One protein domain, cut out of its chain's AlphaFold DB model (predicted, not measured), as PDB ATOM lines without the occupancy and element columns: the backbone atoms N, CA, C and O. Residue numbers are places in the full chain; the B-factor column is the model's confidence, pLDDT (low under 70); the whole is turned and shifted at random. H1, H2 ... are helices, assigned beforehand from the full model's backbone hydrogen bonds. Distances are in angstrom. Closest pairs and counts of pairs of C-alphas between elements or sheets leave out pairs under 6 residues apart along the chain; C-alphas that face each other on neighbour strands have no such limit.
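This is residues 3 to 46 of the 121 residues of an uncharacterized protein of Phytophthora fragariae (UniProt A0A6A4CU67). Two helices, H1 and H2, run side by side in opposite ways as the two arms of a long, narrow U, with a gap between them that they only loosely close. The chain turns back from H1 to H2 at one end of the U, where residues 22 to 27 stick out. The printed part has 44 residues with two named helices, H1 then H2, and no named strand; its class is all helix. It is only just loose, close to compact, with a radius of gyration of the C-alphas of 11.3 A, and elongated, spanning 35 by 18 by 12 A.

Look first at residues 8 to 23, which are H1, and then at residues 31 to 46, which are H2. The two are close but not clearly touching, with 1 pair of C-alphas within 8 A: those of Leu 17 and Gly 31, the closest, at 7.1 A. Their lines stand at a shallow tilt of 24 degrees, and they run opposite ways. Their centres are 14.5 A apart. In both H1 and H2, every backbone O i to N i+4 pair is within hydrogen-bond range.

Start at C-alpha 3, at (54.927, 24.027, 21.631). Find C-alpha 8 at (50.412, 17.512, 29.436); from there H1 runs 22.4 A to C-alpha 23 at (29.138, 12.960, 23.984). Pass the 7 residues between the helices, and H2 begins at C-alpha 31 and runs 22.1 A to C-alpha 46 at (54.600, 32.195, 30.515).

The two C-alphas farthest apart are those of Asp 25 and Leu 46, 35.2 A. The printed part has no cut, and the link from H1 to H2 is short. In the B-factor column you will find a mean pLDDT of 84.9 for the printed part; residue 3 and residues 25 to 27 are under 70.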
ATOM      1  N   GLY A   3      54.120  24.640  20.569       69.88
ATOM      2  CA  GLY A   3      54.927  24.027  21.631       69.88
ATOM      3  C   GLY A   3      54.071  23.556  22.810       69.88
ATOM      4  O   GLY A   3      54.225  22.431  23.279       69.88
ATOM      5  N   TYR A   4      53.140  24.407  23.249       79.62
ATOM      6  CA  TYR A   4      52.349  24.185  24.460       79.62
ATOM      7  C   TYR A   4      51.222  23.170  24.268       79.62
ATOM      8  O   TYR A   4      50.882  22.456  25.206       79.62
ATOM      9  N   ARG A   5      50.708  23.011  23.047       83.94
ATOM     10  CA  ARG A   5      49.710  21.980  22.719       83.94
ATOM     11  C   ARG A   5      50.240  20.554  22.931       83.94
ATOM     12  O   ARG A   5      49.474  19.645  23.209       83.94
ATOM     13  N   GLN A   6      51.561  20.363  22.850       82.50
ATOM     14  CA  GLN A   6      52.231  19.078  23.101       82.50
ATOM     15  C   GLN A   6      52.584  18.847  24.579       82.50
ATOM     16  O   GLN A   6      53.228  17.851  24.907       82.50
ATOM     17  N   THR A   7      52.221  19.773  25.469       84.75
ATOM     18  CA  THR A   7      52.389  19.592  26.916       84.75
ATOM     19  C   THR A   7      51.298  18.685  27.473       84.75
ATOM     20  O   THR A   7      50.301  18.421  26.804       84.75
ATOM     21  N   LEU A   8      51.456  18.250  28.726       86.44
ATOM     22  CA  LEU A   8      50.412  17.512  29.436       86.44
ATOM     23  C   LEU A   8      49.082  18.282  29.453       86.44
ATOM     24  O   LEU A   8      48.039  17.700  29.190       86.44
ATOM     25  N   LEU A   9      49.136  19.593  29.705       89.31
ATOM     26  CA  LEU A   9      47.950  20.447  29.738       89.31
ATOM     27  C   LEU A   9      47.295  20.561  28.357       89.31
ATOM     28  O   LEU A   9      46.084  20.402  28.236       89.31
ATOM     29  N   GLY A  10      48.096  20.787  27.312       90.69
ATOM     30  CA  GLY A  10      47.594  20.841  25.937       90.69
ATOM     31  C   GLY A  10      46.978  19.514  25.485       90.69
ATOM     32  O   GLY A  10      45.962  19.509  24.796       90.69
ATOM     33  N   ARG A  11      47.551  18.389  25.930       91.25
ATOM     34  CA  ARG A  11      47.002  17.058  25.674       91.25
ATOM     35  C   ARG A  11      45.683  16.829  26.410       91.25
ATOM     36  O   ARG A  11      44.739  16.377  25.779       91.25
ATOM     37  N   ALA A  12      45.608  17.187  27.690       93.62
ATOM     38  CA  ALA A  12      44.381  17.077  28.475       93.62
ATOM     39  C   ALA A  12      43.241  17.916  27.876       93.62
ATOM     40  O   ALA A  12      42.107  17.454  27.829       93.62
ATOM     41  N   LEU A  13      43.547  19.112  27.358       92.69
ATOM     42  CA  LEU A  13      42.577  19.912  26.609       92.69
ATOM     43  C   LEU A  13      42.094  19.172  25.353       92.69
ATOM     44  O   LEU A  13      40.895  19.110  25.118       92.69
ATOM     45  N   ALA A  14      43.005  18.591  24.566       91.31
ATOM     46  CA  ALA A  14      42.640  17.833  23.369       91.31
ATOM     47  C   ALA A  14      41.728  16.637  23.686       91.31
ATOM     48  O   ALA A  14      40.749  16.410  22.980       91.31
ATOM     49  N   ASP A  15      42.053  15.889  24.742       92.44
ATOM     50  CA  ASP A  15      41.271  14.727  25.159       92.44
ATOM     51  C   ASP A  15      39.871  15.170  25.644       92.44
ATOM     52  O   ASP A  15      38.876  14.603  25.204       92.44
ATOM     53  N   ALA A  16      39.766  16.258  26.418       91.31
ATOM     54  CA  ALA A  16      38.479  16.800  26.868       91.31
ATOM     55  C   ALA A  16      37.596  17.332  25.723       91.31
ATOM     56  O   ALA A  16      36.380  17.154  25.746       91.31
ATOM     57  N   LEU A  17      38.185  17.987  24.715       89.81
ATOM     58  CA  LEU A  17      37.434  18.448  23.539       89.81
ATOM     59  C   LEU A  17      36.870  17.274  22.747       89.81
ATOM     60  O   LEU A  17      35.716  17.303  22.337       89.81
ATOM     61  N   ARG A  18      37.672  16.222  22.593       88.06
ATOM     62  CA  ARG A  18      37.255  15.004  21.915       88.06
ATOM     63  C   ARG A  18      36.148  14.270  22.673       88.06
ATOM     64  O   ARG A  18      35.208  13.806  22.044       88.06
ATOM     65  N   GLU A  19      36.237  14.174  23.998       89.56
ATOM     66  CA  GLU A  19      35.154  13.614  24.820       89.56
ATOM     67  C   GLU A  19      33.851  14.404  24.627       89.56
ATOM     68  O   GLU A  19      32.787  13.815  24.467       89.56
ATOM     69  N   LEU A  20      33.935  15.737  24.548       86.56
ATOM     70  CA  LEU A  20      32.765  16.584  24.326       86.56
ATOM     71  C   LEU A  20      32.132  16.380  22.939       86.56
ATOM     72  O   LEU A  20      30.907  16.375  22.821       86.56
ATOM     73  N   GLU A  21      32.960  16.209  21.906       84.62
ATOM     74  CA  GLU A  21      32.517  15.858  20.550       84.62
ATOM     75  C   GLU A  21      31.861  14.468  20.512       84.62
ATOM     76  O   GLU A  21      30.854  14.281  19.837       84.62
ATOM     77  N   GLU A  22      32.401  13.495  21.254       84.38
ATOM     78  CA  GLU A  22      31.857  12.133  21.337       84.38
ATOM     79  C   GLU A  22      30.530  12.075  22.128       84.38
ATOM     80  O   GLU A  22      29.654  11.270  21.806       84.38
ATOM     81  N   GLU A  23      30.348  12.923  23.146       83.06
ATOM     82  CA  GLU A  23      29.138  12.960  23.984       83.06
ATOM     83  C   GLU A  23      28.001  13.815  23.404       83.06
ATOM     84  O   GLU A  23      26.836  13.642  23.785       83.06
ATOM     85  N   SER A  24      28.305  14.751  22.502       70.88
ATOM     86  CA  SER A  24      27.331  15.717  22.005       70.88
ATOM     87  C   SER A  24      27.387  15.884  20.489       70.88
ATOM     88  O   SER A  24      27.999  16.812  19.972       70.88
ATOM     89  N   ASP A  25      26.591  15.076  19.781       65.12
ATOM     90  CA  ASP A  25      26.334  15.209  18.331       65.12
ATOM     91  C   ASP A  25      25.801  16.604  17.915       65.12
ATOM     92  O   ASP A  25      25.735  16.926  16.730       65.12
ATOM     93  N   ALA A  26      25.367  17.432  18.875       64.94
ATOM     94  CA  ALA A  26      24.759  18.743  18.643       64.94
ATOM     95  C   ALA A  26      25.675  19.935  18.971       64.94
ATOM     96  O   ALA A  26      25.333  21.065  18.610       64.94
ATOM     97  N   LEU A  27      26.795  19.723  19.672       67.25
ATOM     98  CA  LEU A  27      27.737  20.794  19.990       67.25
ATOM     99  C   LEU A  27      28.817  20.851  18.914       67.25
ATOM    100  O   LEU A  27      29.797  20.115  18.936       67.25
ATOM    101  N   GLU A  28      28.641  21.776  17.979       73.19
ATOM    102  CA  GLU A  28      29.682  22.124  17.020       73.19
ATOM    103  C   GLU A  28      30.734  22.976  17.748       73.19
ATOM    104  O   GLU A  28      30.611  24.197  17.882       73.19
ATOM    105  N   VAL A  29      31.731  22.306  18.328       79.38
ATOM    106  CA  VAL A  29      32.846  22.971  18.998       79.38
ATOM    107  C   VAL A  29      33.914  23.323  17.976       79.38
ATOM    108  O   VAL A  29      34.491  22.457  17.326       79.38
ATOM    109  N   ASP A  30      34.232  24.612  17.879       87.44
ATOM    110  CA  ASP A  30      35.386  25.075  17.114       87.44
ATOM    111  C   ASP A  30      36.673  24.832  17.921       87.44
ATOM    112  O   ASP A  30      37.143  25.676  18.695       87.44
ATOM    113  N   GLY A  31      37.226  23.627  17.772       86.56
ATOM    114  CA  GLY A  31      38.476  23.231  18.416       86.56
ATOM    115  C   GLY A  31      39.656  24.124  18.021       86.56
ATOM    116  O   GLY A  31      40.500  24.433  18.865       86.56
ATOM    117  N   ASP A  32      39.698  24.607  16.778       88.31
ATOM    118  CA  ASP A  32      40.772  25.477  16.292       88.31
ATOM    119  C   ASP A  32      40.748  26.843  16.991       88.31
ATOM    120  O   ASP A  32      41.799  27.360  17.401       88.31
ATOM    121  N   LEU A  33      39.557  27.411  17.198       91.38
ATOM    122  CA  LEU A  33      39.378  28.626  17.987       91.38
ATOM    123  C   LEU A  33      39.802  28.412  19.444       91.38
ATOM    124  O   LEU A  33      40.541  29.233  19.994       91.38
ATOM    125  N   LEU A  34      39.386  27.308  20.068       91.19
ATOM    126  CA  LEU A  34      39.737  27.013  21.460       91.19
ATOM    127  C   LEU A  34      41.241  26.826  21.648       91.19
ATOM    128  O   LEU A  34      41.816  27.378  22.589       91.19
ATOM    129  N   PHE A  35      41.907  26.131  20.730       91.75
ATOM    130  CA  PHE A  35      43.358  26.018  20.770       91.75
ATOM    131  C   PHE A  35      44.068  27.350  20.496       91.75
ATOM    132  O   PHE A  35      45.127  27.601  21.069       91.75
ATOM    133  N   SER A  36      43.492  28.228  19.673       90.94
ATOM    134  CA  SER A  36      44.031  29.578  19.462       90.94
ATOM    135  C   SER A  36      43.943  30.423  20.738       90.94
ATOM    136  O   SER A  36      44.907  31.097  21.106       90.94
ATOM    137  N   LEU A  37      42.822  30.348  21.462       92.50
ATOM    138  CA  LEU A  37      42.658  31.000  22.765       92.50
ATOM    139  C   LEU A  37      43.605  30.412  23.819       92.50
ATOM    140  O   LEU A  37      44.211  31.159  24.588       92.50
ATOM    141  N   PHE A  38      43.777  29.090  23.820       91.62
ATOM    142  CA  PHE A  38      44.740  28.405  24.677       91.62
ATOM    143  C   PHE A  38      46.171  28.893  24.427       91.62
ATOM    144  O   PHE A  38      46.882  29.209  25.379       91.62
ATOM    145  N   ASP A  39      46.591  29.021  23.165       88.94
ATOM    146  CA  ASP A  39      47.933  29.503  22.836       88.94
ATOM    147  C   ASP A  39      48.164  30.940  23.329       88.94
ATOM    148  O   ASP A  39      49.228  31.231  23.882       88.94
ATOM    149  N   VAL A  40      47.168  31.823  23.191       89.25
ATOM    150  CA  VAL A  40      47.225  33.201  23.712       89.25
ATOM    151  C   VAL A  40      47.340  33.208  25.237       89.25
ATOM    152  O   VAL A  40      48.189  33.913  25.786       89.25
ATOM    153  N   ALA A  41      46.530  32.403  25.929       88.69
ATOM    154  CA  ALA A  41      46.572  32.299  27.384       88.69
ATOM    155  C   ALA A  41      47.931  31.774  27.874       88.69
ATOM    156  O   ALA A  41      48.543  32.369  28.758       88.69
ATOM    157  N   MET A  42      48.455  30.714  27.251       86.56
ATOM    158  CA  MET A  42      49.760  30.147  27.597       86.56
ATOM    159  C   MET A  42      50.905  31.138  27.374       86.56
ATOM    160  O   MET A  42      51.822  31.209  28.190       86.56
ATOM    161  N   GLN A  43      50.860  31.919  26.292       82.75
ATOM    162  CA  GLN A  43      51.848  32.970  26.047       82.75
ATOM    163  C   GLN A  43      51.780  34.076  27.101       82.75
ATOM    164  O   GLN A  43      52.824  34.529  27.567       82.75
ATOM    165  N   ALA A  44      50.574  34.493  27.496       83.88
ATOM    166  CA  ALA A  44      50.393  35.508  28.526       83.88
ATOM    167  C   ALA A  44      50.907  35.034  29.893       83.88
ATOM    168  O   ALA A  44      51.612  35.779  30.569       83.88
ATOM    169  N   GLU A  45      50.609  33.794  30.281       81.69
ATOM    170  CA  GLU A  45      51.039  33.239  31.568       81.69
ATOM    171  C   GLU A  45      52.553  32.988  31.622       81.69
ATOM    172  O   GLU A  45      53.203  33.346  32.598       81.69
ATOM    173  N   LEU A  46      53.152  32.451  30.556       75.56
ATOM    174  CA  LEU A  46      54.600  32.195  30.515       75.56
ATOM    175  C   LEU A  46      55.437  33.453  30.241       75.56
ATOM    176  O   LEU A  46      56.639  33.460  30.506       75.56
TER     177      LEU A  46